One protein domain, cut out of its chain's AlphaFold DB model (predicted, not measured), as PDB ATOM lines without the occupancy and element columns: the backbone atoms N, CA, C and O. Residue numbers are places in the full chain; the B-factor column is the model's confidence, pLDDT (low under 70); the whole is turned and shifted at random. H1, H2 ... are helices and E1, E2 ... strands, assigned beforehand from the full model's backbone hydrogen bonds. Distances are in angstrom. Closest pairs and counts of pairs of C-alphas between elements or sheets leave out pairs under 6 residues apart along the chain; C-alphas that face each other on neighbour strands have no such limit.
ATOM      1  N   ARG A 122     275.684 236.699 230.654       82.50
ATOM      2  CA  ARG A 122     276.460 236.586 231.893       82.50
ATOM      3  C   ARG A 122     276.681 237.960 232.487       82.50
ATOM      4  O   ARG A 122     277.153 238.858 231.801       82.50
ATOM      5  N   TYR A 123     276.377 238.096 233.768       85.81
ATOM      6  CA  TYR A 123     276.734 239.277 234.538       85.81
ATOM      7  C   TYR A 123     278.107 239.040 235.150       85.81
ATOM      8  O   TYR A 123     278.327 238.009 235.783       85.81
ATOM      9  N   CYS A 124     279.029 239.969 234.942       84.88
ATOM     10  CA  CYS A 124     280.334 239.936 235.587       84.88
ATOM     11  C   CYS A 124     280.419 241.014 236.664       84.88
ATOM     12  O   CYS A 124     279.869 242.109 236.517       84.88
ATOM     13  N   VAL A 125     281.120 240.690 237.745       84.94
ATOM     14  CA  VAL A 125     281.384 241.608 238.859       84.94
ATOM     15  C   VAL A 125     282.818 242.129 238.777       84.94
ATOM     16  O   VAL A 125     283.095 243.283 239.105       84.94
ATOM     17  N   LEU A 126     283.735 241.297 238.280       85.06
ATOM     18  CA  LEU A 126     285.129 241.654 238.034       85.06
ATOM     19  C   LEU A 126     285.425 241.735 236.534       85.06
ATOM     20  O   LEU A 126     284.935 240.934 235.742       85.06
ATOM     21  N   GLU A 127     286.330 242.637 236.146       87.38
ATOM     22  CA  GLU A 127     286.787 242.773 234.753       87.38
ATOM     23  C   GLU A 127     287.316 241.466 234.163       87.38
ATOM     24  O   GLU A 127     287.023 241.113 233.020       87.38
ATOM     25  N   LYS A 128     288.063 240.717 234.977       87.62
ATOM     26  CA  LYS A 128     288.599 239.416 234.588       87.62
ATOM     27  C   LYS A 128     287.488 238.413 234.262       87.62
ATOM     28  O   LYS A 128     287.580 237.728 233.253       87.62
ATOM     29  N   GLU A 129     286.415 238.376 235.054       84.69
ATOM     30  CA  GLU A 129     285.266 237.500 234.782       84.69
ATOM     31  C   GLU A 129     284.593 237.876 233.463       84.69
ATOM     32  O   GLU A 129     284.240 237.001 232.677       84.69
ATOM     33  N   CYS A 130     284.460 239.176 233.179       88.00
ATOM     34  CA  CYS A 130     283.906 239.639 231.911       88.00
ATOM     35  C   CYS A 130     284.721 239.130 230.718       88.00
ATOM     36  O   CYS A 130     284.153 238.700 229.717       88.00
ATOM     37  N   GLN A 131     286.052 239.191 230.817       88.00
ATOM     38  CA  GLN A 131     286.960 238.713 229.775       88.00
ATOM     39  C   GLN A 131     286.863 237.196 229.609       88.00
ATOM     40  O   GLN A 131     286.741 236.719 228.483       88.00
ATOM     41  N   ASP A 132     286.836 236.450 230.715       85.06
ATOM     42  CA  ASP A 132     286.707 234.991 230.706       85.06
ATOM     43  C   ASP A 132     285.370 234.549 230.084       85.06
ATOM     44  O   ASP A 132     285.329 233.614 229.279       85.06
ATOM     45  N   PHE A 133     284.271 235.245 230.391       86.69
ATOM     46  CA  PHE A 133     282.973 234.995 229.765       86.69
ATOM     47  C   PHE A 133     282.973 235.369 228.275       86.69
ATOM     48  O   PHE A 133     282.523 234.586 227.440       86.69
ATOM     49  N   ALA A 134     283.526 236.519 227.897       86.69
ATOM     50  CA  ALA A 134     283.603 236.910 226.490       86.69
ATOM     51  C   ALA A 134     284.455 235.928 225.663       86.69
ATOM     52  O   ALA A 134     284.069 235.566 224.551       86.69
ATOM     53  N   ALA A 135     285.569 235.439 226.218       85.38
ATOM     54  CA  ALA A 135     286.440 234.447 225.583       85.38
ATOM     55  C   ALA A 135     285.733 233.104 225.344       85.38
ATOM     56  O   ALA A 135     286.022 232.411 224.372       85.38
ATOM     57  N   ARG A 136     284.757 232.765 226.193       81.81
ATOM     58  CA  ARG A 136     283.862 231.608 226.031       81.81
ATOM     59  C   ARG A 136     282.607 231.933 225.217       81.81
ATOM     60  O   ARG A 136     281.633 231.191 225.251       81.81
ATOM     61  N   ALA A 137     282.632 233.047 224.491       82.19
ATOM     62  CA  ALA A 137     281.586 233.488 223.585       82.19
ATOM     63  C   ALA A 137     280.228 233.803 224.243       82.19
ATOM     64  O   ALA A 137     279.238 233.867 223.516       82.19
ATOM     65  N   TYR A 138     280.164 234.065 225.554       82.12
ATOM     66  CA  TYR A 138     278.944 234.550 226.217       82.12
ATOM     67  C   TYR A 138     278.615 235.997 225.830       82.12
ATOM     68  O   TYR A 138     279.505 236.793 225.521       82.12
ATOM     69  N   THR A 139     277.335 236.370 225.923       84.44
ATOM     70  CA  THR A 139     276.948 237.790 225.962       84.44
ATOM     71  C   THR A 139     277.270 238.317 227.353       84.44
ATOM     72  O   THR A 139     276.751 237.791 228.332       84.44
ATOM     73  N   VAL A 140     278.112 239.341 227.468       87.94
ATOM     74  CA  VAL A 140     278.557 239.839 228.776       87.94
ATOM     75  C   VAL A 140     277.859 241.147 229.127       87.94
ATOM     76  O   VAL A 140     277.914 242.115 228.373       87.94
ATOM     77  N   ASP A 141     277.239 241.180 230.299       87.31
ATOM     78  CA  ASP A 141     276.701 242.373 230.933       87.31
ATOM     79  C   ASP A 141     277.642 242.834 232.044       87.31
ATOM     80  O   ASP A 141     277.911 242.127 233.017       87.31
ATOM     81  N   ARG A 142     278.156 244.048 231.860       92.00
ATOM     82  CA  ARG A 142     279.170 244.675 232.708       92.00
ATOM     83  C   ARG A 142     278.557 245.627 233.738       92.00
ATOM     84  O   ARG A 142     279.290 246.334 234.416       92.00
ATOM     85  N   SER A 143     277.230 245.655 233.853       88.62
ATOM     86  CA  SER A 143     276.479 246.532 234.762       88.62
ATOM     87  C   SER A 143     276.914 246.399 236.226       88.62
ATOM     88  O   SER A 143     276.946 247.384 236.951       88.62
ATOM     89  N   PHE A 144     277.332 245.210 236.665       90.81
ATOM     90  CA  PHE A 144     277.796 244.984 238.040       90.81
ATOM     91  C   PHE A 144     279.303 245.180 238.244       90.81
ATOM     92  O   PHE A 144     279.779 245.026 239.371       90.81
ATOM     93  N   VAL A 145     280.063 245.542 237.206       91.19
ATOM     94  CA  VAL A 145     281.500 245.794 237.346       91.19
ATOM     95  C   VAL A 145     281.733 247.012 238.232       91.19
ATOM     96  O   VAL A 145     281.167 248.081 238.012       91.19
ATOM     97  N   GLY A 146     282.578 246.842 239.250       84.44
ATOM     98  CA  GLY A 146     282.823 247.875 240.262       84.44
ATOM     99  C   GLY A 146     281.696 248.015 241.290       84.44
ATOM    100  O   GLY A 146     281.779 248.874 242.166       84.44
ATOM    101  N   GLY A 147     280.665 247.169 241.212       86.38
ATOM    102  CA  GLY A 147     279.650 247.041 242.248       86.38
ATOM    103  C   GLY A 147     280.250 246.556 243.567       86.38
ATOM    104  O   GLY A 147     281.277 245.875 243.608       86.38
ATOM    105  N   ARG A 148     279.598 246.906 244.678       88.06
ATOM    106  CA  ARG A 148     280.024 246.458 246.005       88.06
ATOM    107  C   ARG A 148     279.508 245.046 246.258       88.06
ATOM    108  O   ARG A 148     278.295 244.832 246.284       88.06
ATOM    109  N   SER A 149     280.431 244.113 246.471       92.25
ATOM    110  CA  SER A 149     280.116 242.718 246.781       92.25
ATOM    111  C   SER A 149     280.275 242.410 248.262       92.25
ATOM    112  O   SER A 149     281.271 242.776 248.884       92.25
ATOM    113  N   GLU A 150     279.312 241.685 248.819       93.94
ATOM    114  CA  GLU A 150     279.318 241.241 250.207       93.94
ATOM    115  C   GLU A 150     278.907 239.774 250.301       93.94
ATOM    116  O   GLU A 150     278.024 239.302 249.586       93.94
ATOM    117  N   ASN A 151     279.555 239.034 251.199       93.81
ATOM    118  CA  ASN A 151     279.206 237.643 251.446       93.81
ATOM    119  C   ASN A 151     278.090 237.572 252.484       93.81
ATOM    120  O   ASN A 151     278.245 238.037 253.613       93.81
ATOM    121  N   MET A 152     276.991 236.934 252.109       93.06
ATOM    122  CA  MET A 152     275.835 236.703 252.955       93.06
ATOM    123  C   MET A 152     275.729 235.230 253.313       93.06
ATOM    124  O   MET A 152     275.902 234.339 252.477       93.06
ATOM    125  N   ARG A 153     275.381 234.979 254.572       89.69
ATOM    126  CA  ARG A 153     275.009 233.653 255.050       89.69
ATOM    127  C   ARG A 153     273.607 233.709 255.627       89.69
ATOM    128  O   ARG A 153     273.345 234.480 256.547       89.69
ATOM    129  N   LEU A 154     272.730 232.848 255.124       84.62
ATOM    130  CA  LEU A 154     271.406 232.632 255.693       84.62
ATOM    131  C   LEU A 154     271.219 231.133 255.918       84.62
ATOM    132  O   LEU A 154     271.154 230.355 254.970       84.62
ATOM    133  N   SER A 155     271.165 230.721 257.186       84.00
ATOM    134  CA  SER A 155     271.148 229.304 257.564       84.00
ATOM    135  C   SER A 155     272.369 228.541 256.996       84.00
ATOM    136  O   SER A 155     273.521 228.854 257.338       84.00
ATOM    137  N   SER A 156     272.137 227.539 256.147       80.31
ATOM    138  CA  SER A 156     273.141 226.735 255.442       80.31
ATOM    139  C   SER A 156     273.543 227.300 254.076       80.31
ATOM    140  O   SER A 156     274.502 226.798 253.488       80.31
ATOM    141  N   ASN A 157     272.851 228.330 253.588       82.62
ATOM    142  CA  ASN A 157     273.091 228.930 252.284       82.62
ATOM    143  C   ASN A 157     274.148 230.031 252.377       82.62
ATOM    144  O   ASN A 157     274.129 230.855 253.298       82.62
ATOM    145  N   TYR A 158     275.050 230.054 251.398       88.44
ATOM    146  CA  TYR A 158     276.042 231.112 251.235       88.44
ATOM    147  C   TYR A 158     275.859 231.739 249.865       88.44
ATOM    148  O   TYR A 158     275.752 231.027 248.864       88.44
ATOM    149  N   ALA A 159     275.850 233.062 249.840       92.44
ATOM    150  CA  ALA A 159     275.763 233.834 248.620       92.44
ATOM    151  C   ALA A 159     276.750 234.993 248.656       92.44
ATOM    152  O   ALA A 159     277.066 235.527 249.717       92.44
ATOM    153  N   THR A 160     277.188 235.411 247.483       93.62
ATOM    154  CA  THR A 160     277.788 236.716 247.266       93.62
ATOM    155  C   THR A 160     276.714 237.612 246.673       93.62
ATOM    156  O   THR A 160     276.101 237.290 245.654       93.62
ATOM    157  N   ILE A 161     276.455 238.723 247.349       94.94
ATOM    158  CA  ILE A 161     275.510 239.743 246.924       94.94
ATOM    159  C   ILE A 161     276.299 240.896 246.345       94.94
ATOM    160  O   ILE A 161     277.143 241.451 247.038       94.94
ATOM    161  N   THR A 162     276.020 241.263 245.101       95.38
ATOM    162  CA  THR A 162     276.641 242.425 244.465       95.38
ATOM    163  C   THR A 162     275.582 243.466 244.177       95.38
ATOM    164  O   THR A 162     274.604 243.202 243.474       95.38
ATOM    165  N   ARG A 163     275.779 244.661 244.725       93.06
ATOM    166  CA  ARG A 163     274.906 245.799 244.465       93.06
ATOM    167  C   ARG A 163     275.392 246.545 243.232       93.06
ATOM    168  O   ARG A 163     276.584 246.824 243.099       93.06
ATOM    169  N   HIS A 164     274.469 246.814 242.318       91.62
ATOM    170  CA  HIS A 164     274.766 247.575 241.111       91.62
ATOM    171  C   HIS A 164     275.182 249.009 241.478       91.62
ATOM    172  O   HIS A 164     274.623 249.550 242.431       91.62
ATOM    173  N   PRO A 165     276.090 249.667 240.731       84.81
ATOM    174  CA  PRO A 165     276.518 251.038 241.029       84.81
ATOM    175  C   PRO A 165     275.388 252.079 241.082       84.81
ATOM    176  O   PRO A 165     275.503 253.071 241.790       84.81
ATOM    177  N   SER A 166     274.287 251.861 240.350       85.62
ATOM    178  CA  SER A 166     273.081 252.709 240.436       85.62
ATOM    179  C   SER A 166     272.185 252.405 241.641       85.62
ATOM    180  O   SER A 166     271.183 253.082 241.825       85.62
ATOM    181  N   GLU A 167     272.496 251.375 242.431       82.88
ATOM    182  CA  GLU A 167     271.740 250.916 243.607       82.88
ATOM    183  C   GLU A 167     270.336 250.332 243.318       82.88
ATOM    184  O   GLU A 167     269.679 249.823 244.230       82.88
ATOM    185  N   GLU A 168     269.899 250.323 242.054       91.12
ATOM    186  CA  GLU A 168     268.574 249.848 241.611       91.12
ATOM    187  C   GLU A 168     268.510 248.348 241.293       91.12
ATOM    188  O   GLU A 168     267.429 247.797 241.068       91.12
ATOM    189  N   LEU A 169     269.658 247.672 241.235       93.44
ATOM    190  CA  LEU A 169     269.740 246.242 240.951       93.44
ATOM    191  C   LEU A 169     270.600 245.526 241.990       93.44
ATOM    192  O   LEU A 169     271.594 246.054 242.494       93.44
ATOM    193  N   LEU A 170     270.220 244.284 242.268       95.50
ATOM    194  CA  LEU A 170     270.910 243.393 243.184       95.50
ATOM    195  C   LEU A 170     271.151 242.053 242.504       95.50
ATOM    196  O   LEU A 170     270.198 241.371 242.125       95.50
ATOM    197  N   LEU A 171     272.416 241.674 242.374       94.94
ATOM    198  CA  LEU A 171     272.819 240.355 241.910       94.94
ATOM    199  C   LEU A 171     273.052 239.454 243.118       94.94
ATOM    200  O   LEU A 171     273.794 239.806 244.036       94.94
ATOM    201  N   VAL A 172     272.420 238.288 243.107       94.44
ATOM    202  CA  VAL A 172     272.524 237.253 244.135       94.44
ATOM    203  C   VAL A 172     273.172 236.036 243.492       94.44
ATOM    204  O   VAL A 172     272.540 235.400 242.653       94.44
ATOM    205  N   ALA A 173     274.407 235.714 243.875       90.56
ATOM    206  CA  ALA A 173     275.139 234.548 243.380       90.56
ATOM    207  C   ALA A 173     275.386 233.550 244.516       90.56
ATOM    208  O   ALA A 173     276.090 233.847 245.478       90.56
ATOM    209  N   MET A 174     274.822 232.352 244.417       87.56
ATOM    210  CA  MET A 174     274.942 231.309 245.436       87.56
ATOM    211  C   MET A 174     276.315 230.638 245.343       87.56
ATOM    212  O   MET A 174     276.651 229.998 244.345       87.56
ATOM    213  N   THR A 175     277.123 230.765 246.395       80.56
ATOM    214  CA  THR A 175     278.518 230.290 246.417       80.56
ATOM    215  C   THR A 175     278.688 228.950 247.117       80.56
ATOM    216  O   THR A 175     279.654 228.235 246.853       80.56
ATOM    217  N   LYS A 176     277.743 228.559 247.978       71.38
ATOM    218  CA  LYS A 176     277.719 227.222 248.576       71.38
ATOM    219  C   LYS A 176     276.301 226.691 248.649       71.38
ATOM    220  O   LYS A 176     275.423 227.292 249.267       71.38
ATOM    221  N   TYR A 177     276.133 225.519 248.055       64.50
ATOM    222  CA  TYR A 177     274.879 224.794 248.005       64.50
ATOM    223  C   TYR A 177     274.791 223.857 249.206       64.50
ATOM    224  O   TYR A 177     275.740 223.106 249.458       64.50
ATOM    225  N   PRO A 178     273.672 223.821 249.942       53.59
ATOM    226  CA  PRO A 178     273.348 222.620 250.689       53.59
ATOM    227  C   PRO A 178     273.224 221.458 249.691       53.59
ATOM    228  O   PRO A 178     272.837 221.651 248.538       53.59
ATOM    229  N   ASN A 179     273.519 220.235 250.138       52.66
ATOM    230  CA  ASN A 179     273.524 219.013 249.315       52.66
ATOM    231  C   ASN A 179     272.235 218.753 248.504       52.66
ATOM    232  O   ASN A 179     272.214 217.875 247.648       52.66
ATOM    233  N   PHE A 180     271.170 219.506 248.774       56.69
ATOM    234  CA  PHE A 180     269.838 219.358 248.206       56.69
ATOM    235  C   PHE A 180     269.478 220.444 247.179       56.69
ATOM    236  O   PHE A 180     268.327 220.487 246.750       56.69
ATOM    237  N   GLY A 181     270.424 221.295 246.764       63.00
ATOM    238  CA  GLY A 181     270.210 222.366 245.780       63.00
ATOM    239  C   GLY A 181     269.578 223.633 246.365       63.00
ATOM    240  O   GLY A 181     269.040 223.603 247.470       63.00
ATOM    241  N   VAL A 182     269.646 224.737 245.616       69.00
ATOM    242  CA  VAL A 182     269.000 226.013 245.983       69.00
ATOM    243  C   VAL A 182     267.526 225.963 245.602       69.00
ATOM    244  O   VAL A 182     267.176 225.440 244.543       69.00
ATOM    245  N   ARG A 183     266.656 226.477 246.465       80.38
ATOM    246  CA  ARG A 183     265.263 226.791 246.136       80.38
ATOM    247  C   ARG A 183     265.179 228.231 245.648       80.38
ATOM    248  O   ARG A 183     265.901 229.075 246.159       80.38
ATOM    249  N   ASP A 184     264.250 228.545 244.752       81.81
ATOM    250  CA  ASP A 184     264.055 229.938 244.321       81.81
ATOM    251  C   ASP A 184     263.772 230.880 245.512       81.81
ATOM    252  O   ASP A 184     264.293 231.994 245.565       81.81
ATOM    253  N   ASP A 185     263.065 230.387 246.536       87.81
ATOM    254  CA  ASP A 185     262.825 231.118 247.787       87.81
ATOM    255  C   ASP A 185     264.123 231.508 248.521       87.81
ATOM    256  O   ASP A 185     264.184 232.575 249.131       87.81
ATOM    257  N   ASP A 186     265.186 230.695 248.432       89.62
ATOM    258  CA  ASP A 186     266.455 230.969 249.118       89.62
ATOM    259  C   ASP A 186     267.111 232.251 248.579       89.62
ATOM    260  O   ASP A 186     267.679 233.030 249.349       89.62
ATOM    261  N   PHE A 187     267.008 232.501 247.268       91.94
ATOM    262  CA  PHE A 187     267.524 233.723 246.648       91.94
ATOM    263  C   PHE A 187     266.796 234.958 247.173       91.94
ATOM    264  O   PHE A 187     267.426 235.945 247.565       91.94
ATOM    265  N   VAL A 188     265.465 234.883 247.212       94.56
ATOM    266  CA  VAL A 188     264.596 235.964 247.684       94.56
ATOM    267  C   VAL A 188     264.855 236.254 249.160       94.56
ATOM    268  O   VAL A 188     264.986 237.417 249.551       94.56
ATOM    269  N   ASP A 189     264.965 235.216 249.985       94.38
ATOM    270  CA  ASP A 189     265.181 235.349 251.423       94.38
ATOM    271  C   ASP A 189     266.553 235.941 251.747       94.38
ATOM    272  O   ASP A 189     266.656 236.842 252.591       94.38
ATOM    273  N   ILE A 190     267.605 235.508 251.048       94.69
ATOM    274  CA  ILE A 190     268.943 236.090 251.187       94.69
ATOM    275  C   ILE A 190     268.935 237.556 250.756       94.69
ATOM    276  O   ILE A 190     269.433 238.403 251.501       94.69
ATOM    277  N   ALA A 191     268.346 237.878 249.603       95.44
ATOM    278  CA  ALA A 191     268.283 239.246 249.099       95.44
ATOM    279  C   ALA A 191     267.536 240.180 250.065       95.44
ATOM    280  O   ALA A 191     268.028 241.255 250.412       95.44
ATOM    281  N   LYS A 192     266.383 239.747 250.591       95.56
ATOM    282  CA  LYS A 192     265.637 240.491 251.622       95.56
ATOM    283  C   LYS A 192     266.430 240.630 252.919       95.56
ATOM    284  O   LYS A 192     266.363 241.668 253.576       95.56
ATOM    285  N   SER A 193     267.153 239.589 253.331       95.31
ATOM    286  CA  SER A 193     268.011 239.641 254.519       95.31
ATOM    287  C   SER A 193     269.138 240.661 254.353       95.31
ATOM    288  O   SER A 193     269.348 241.476 255.250       95.31
ATOM    289  N   TYR A 194     269.789 240.677 253.188       95.62
ATOM    290  CA  TYR A 194     270.820 241.652 252.842       95.62
ATOM    291  C   TYR A 194     270.287 243.086 252.919       95.62
ATOM    292  O   TYR A 194     270.850 243.907 253.642       95.62
ATOM    293  N   LEU A 195     269.162 243.383 252.258       95.31
ATOM    294  CA  LEU A 195     268.599 244.739 252.258       95.31
ATOM    295  C   LEU A 195     268.243 245.213 253.675       95.31
ATOM    296  O   LEU A 195     268.554 246.343 254.041       95.31
ATOM    297  N   ARG A 196     267.687 244.337 254.524       94.38
ATOM    298  CA  ARG A 196     267.400 244.673 255.932       94.38
ATOM    299  C   ARG A 196     268.649 245.044 256.736       94.38
ATOM    300  O   ARG A 196     268.556 245.875 257.638       94.38
ATOM    301  N   GLN A 197     269.787 244.421 256.439       94.12
ATOM    302  CA  GLN A 197     271.036 244.618 257.178       94.12
ATOM    303  C   GLN A 197     271.851 245.804 256.650       94.12
ATOM    304  O   GLN A 197     272.392 246.567 257.447       94.12
ATOM    305  N   HIS A 198     271.896 245.987 255.328       93.00
ATOM    306  CA  HIS A 198     272.858 246.879 254.670       93.00
ATOM    307  C   HIS A 198     272.221 248.058 253.923       93.00
ATOM    308  O   HIS A 198     272.910 249.029 253.628       93.00
ATOM    309  N   ALA A 199     270.917 248.012 253.639       89.00
ATOM    310  CA  ALA A 199     270.225 249.013 252.828       89.00
ATOM    311  C   ALA A 199     268.840 249.331 253.418       89.00
ATOM    312  O   ALA A 199     267.796 249.044 252.828       89.00
ATOM    313  N   ARG A 200     268.825 249.900 254.631       86.62
ATOM    314  CA  ARG A 200     267.579 250.301 255.309       86.62
ATOM    315  C   ARG A 200     266.778 251.265 254.431       86.62
ATOM    316  O   ARG A 200     267.356 252.147 253.810       86.62
ATOM    317  N   GLY A 201     265.457 251.091 254.400       91.31
ATOM    318  CA  GLY A 201     264.566 251.856 253.517       91.31
ATOM    319  C   GLY A 201     264.477 251.303 252.093       91.31
ATOM    320  O   GLY A 201     263.667 251.776 251.305       91.31
ATOM    321  N   CYS A 202     265.252 250.267 251.759       95.81
ATOM    322  CA  CYS A 202     265.155 249.589 250.475       95.81
ATOM    323  C   CYS A 202     264.304 248.318 250.550       95.81
ATOM    324  O   CYS A 202     264.286 247.595 251.548       95.81
ATOM    325  N   SER A 203     263.624 248.023 249.447       95.62
ATOM    326  CA  SER A 203     262.781 246.848 249.256       95.62
ATOM    327  C   SER A 203     263.204 246.075 248.011       95.62
ATOM    328  O   SER A 203     263.673 246.650 247.027       95.62
ATOM    329  N   LEU A 204     263.060 244.750 248.076       97.25
ATOM    330  CA  LEU A 204     263.322 243.870 246.944       97.25
ATOM    331  C   LEU A 204     262.111 243.888 246.006       97.25
ATOM    332  O   LEU A 204     260.998 243.575 246.426       97.25
ATOM    333  N   GLY A 205     262.338 244.242 244.747       94.69
ATOM    334  CA  GLY A 205     261.346 244.172 243.682       94.69
ATOM    335  C   GLY A 205     261.329 242.810 242.984       94.69
ATOM    336  O   GLY A 205     261.794 241.799 243.508       94.69
ATOM    337  N   ARG A 206     260.793 242.789 241.759       92.56
ATOM    338  CA  ARG A 206     260.734 241.575 240.935       92.56
ATOM    339  C   ARG A 206     262.118 241.088 240.514       92.56
ATOM    340  O   ARG A 206     263.043 241.888 240.342       92.56
ATOM    341  N   GLU A 207     262.210 239.785 240.273       92.94
ATOM    342  CA  GLU A 207     263.298 239.222 239.486       92.94
ATOM    343  C   GLU A 207     263.287 239.874 238.100       92.94
ATOM    344  O   GLU A 207     262.245 240.003 237.450       92.94
ATOM    345  N   LYS A 208     264.445 240.382 237.694       88.50
ATOM    346  CA  LYS A 208     264.665 240.988 236.385       88.50
ATOM    347  C   LYS A 208     265.267 239.984 235.428       88.50
ATOM    348  O   LYS A 208     264.880 239.968 234.264       88.50
ATOM    349  N   HIS A 209     266.201 239.179 235.927       82.50
ATOM    350  CA  HIS A 209     266.913 238.203 235.123       82.50
ATOM    351  C   HIS A 209     267.214 236.944 235.931       82.50
ATOM    352  O   HIS A 209     267.806 237.012 237.014       82.50
ATOM    353  N   HIS A 210     266.866 235.809 235.336       80.56
ATOM    354  CA  HIS A 210     267.373 234.501 235.701       80.56
ATOM    355  C   HIS A 210     268.678 234.299 234.924       80.56
ATOM    356  O   HIS A 210     268.651 234.174 233.706       80.56
ATOM    357  N   VAL A 211     269.828 234.378 235.596       77.38
ATOM    358  CA  VAL A 211     271.135 234.357 234.907       77.38
ATOM    359  C   VAL A 211     271.600 232.926 234.658       77.38
ATOM    360  O   VAL A 211     272.143 232.605 233.603       77.38
ATOM    361  N   ASP A 212     271.437 232.082 235.671       73.19
ATOM    362  CA  ASP A 212     271.737 230.653 235.661       73.19
ATOM    363  C   ASP A 212     271.133 229.999 236.908       73.19
ATOM    364  O   ASP A 212     270.554 230.690 237.732       73.19
ATOM    365  N   TYR A 213     271.310 228.693 237.114       73.94
ATOM    366  CA  TYR A 213     270.766 227.969 238.276       73.94
ATOM    367  C   TYR A 213     271.217 228.509 239.658       73.94
ATOM    368  O   TYR A 213     270.607 228.182 240.677       73.94
ATOM    369  N   ALA A 214     272.291 229.296 239.713       81.94
ATOM    370  CA  ALA A 214     272.961 229.810 240.904       81.94
ATOM    371  C   ALA A 214     272.853 231.321 241.086       81.94
ATOM    372  O   ALA A 214     273.271 231.827 242.129       81.94
ATOM    373  N   THR A 215     272.366 232.035 240.075       86.44
ATOM    374  CA  THR A 215     272.504 233.481 239.988       86.44
ATOM    375  C   THR A 215     271.200 234.112 239.531       86.44
ATOM    376  O   THR A 215     270.587 233.720 238.532       86.44
ATOM    377  N   ARG A 216     270.770 235.126 240.277       90.25
ATOM    378  CA  ARG A 216     269.555 235.902 240.015       90.25
ATOM    379  C   ARG A 216     269.853 237.387 240.111       90.25
ATOM    380  O   ARG A 216     270.685 237.805 240.916       90.25
ATOM    381  N   VAL A 217     269.138 238.184 239.324       92.75
ATOM    382  CA  VAL A 217     269.164 239.646 239.414       92.75
ATOM    383  C   VAL A 217     267.777 240.150 239.766       92.75
ATOM    384  O   VAL A 217     266.808 239.870 239.062       92.75
ATOM    385  N   TYR A 218     267.692 240.952 240.821       95.94
ATOM    386  CA  TYR A 218     266.463 241.577 241.294       95.94
ATOM    387  C   TYR A 218     266.533 243.091 241.143       95.94
ATOM    388  O   TYR A 218     267.598 243.689 241.292       95.94
ATOM    389  N   SER A 219     265.386 243.724 240.897       95.50
ATOM    390  CA  SER A 219     265.260 245.170 241.121       95.50
ATOM    391  C   SER A 219     265.220 245.506 242.608       95.50
ATOM    392  O   SER A 219     264.710 244.719 243.404       95.50
ATOM    393  N   VAL A 220     265.702 246.691 242.962       96.00
ATOM    394  CA  VAL A 220     265.665 247.262 244.310       96.00
ATOM    395  C   VAL A 220     265.089 248.669 244.232       96.00
ATOM    396  O   VAL A 220     265.459 249.440 243.352       96.00
ATOM    397  N   SER A 221     264.208 249.003 245.173       95.38
ATOM    398  CA  SER A 221     263.632 250.345 245.310       95.38
ATOM    399  C   SER A 221     263.886 250.871 246.716       95.38
ATOM    400  O   SER A 221     263.541 250.184 247.679       95.38
ATOM    401  N   CYS A 222     264.459 252.068 246.839       93.06
ATOM    402  CA  CYS A 222     264.771 252.716 248.116       93.06
ATOM    403  C   CYS A 222     263.949 253.995 248.296       93.06
ATOM    404  O   CYS A 222     263.776 254.748 247.338       93.06
ATOM    405  N   SER A 223     263.457 254.217 249.515       87.19
ATOM    406  CA  SER A 223     262.716 255.413 249.941       87.19
ATOM    407  C   SER A 223     263.425 256.139 251.068       87.19
ATOM    408  O   SER A 223     263.906 255.414 251.973       87.19
TER     409      SER A 223
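AT A GLANCE: This is residues 122 to 223 of the 223 residues of an uncharacterized protein of Shimia sp. SK013 (UniProt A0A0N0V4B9). A strongly twisted antiparallel sheet of five strands curls round one helix, H2, and a small head at one end, made of H1 and the short strand E1, sits away from the sheet, joined to it by residues 142 to 147. The sheet's order is E2, E3, E4, E6, E5, and H2 covers one of its faces. The printed part has 102 residues, with two named helices and six named strands in the order H1, E1, E2, E3, E4, H2, E5, E6, and its class is mixed, helices and strands. It is compact, with a radius of gyration of the C-alphas of 13.2 A, and spans 37 by 36 by 21 A.

IN THESE COORDINATES: H1 is residues 127 to 135, 12.4 A from first to last C-alpha, and begins with C-alpha 127 at (286.787, 242.773, 234.753). E1 is residues 139 to 141. E2, residues 148 to 154, measures 19.0 A, and E3, residues 157 to 163, measures 18.7 A. E4, residues 169 to 176, measures 22.0 A. H2, residues 184 to 198, measures 21.7 A and begins with C-alpha 184 at (264.055, 229.938, 244.321). E5, residues 202 to 212, measures 24.9 A and bends by 66 degrees at residue 206. E6, residues 215 to 222, measures 22.3 A and ends with C-alpha 222 at (264.771, 252.716, 248.116).

HOW THE PARTS SIT: E2, E3 and E4 form a meander, each strand the antiparallel neighbour of the one before. In the hairpin of E2 and E3, N 150 and O 161 are 2.8 A apart, within hydrogen-bond range. In the hairpin of E3 and E4, N 162 and O 171 are 2.9 A apart. E4 and E6 are antiparallel, with N 172 and O 216 at 2.8 A. In the hairpin of E5 and E6, N 205 and O 219 are 2.8 A apart. E2 and E5 are the edge strands. H2 is on the sheet, making two layers, a helix on one face of a sheet; the closest C-alphas of H2 and E5 are those of Leu 195 and Cys 202, 6.2 A apart. E4, H2 and E5 form a split strand-helix-strand unit, two strands running the same way with E6 between them, and its crossover is right-handed. H1 is not on the sheet; the closest C-alphas of H1 and E1 are those of Cys 130 and Val 140, 6.2 A apart. E1 pairs with no named strand, but its residues 140 to 141 pair in parallel with residues 122 to 123. Every O i to N i+4 pair is within hydrogen-bond range in H1, and 10 of 11 are in H2.

THE WHOLE: The two C-alphas farthest apart are those of Ala 135 and Ser 223, at 39.9 A. The printed part has no cut, and no link is long. The mean pLDDT of the printed part is 87.1, and residues 177 to 182 are under 70.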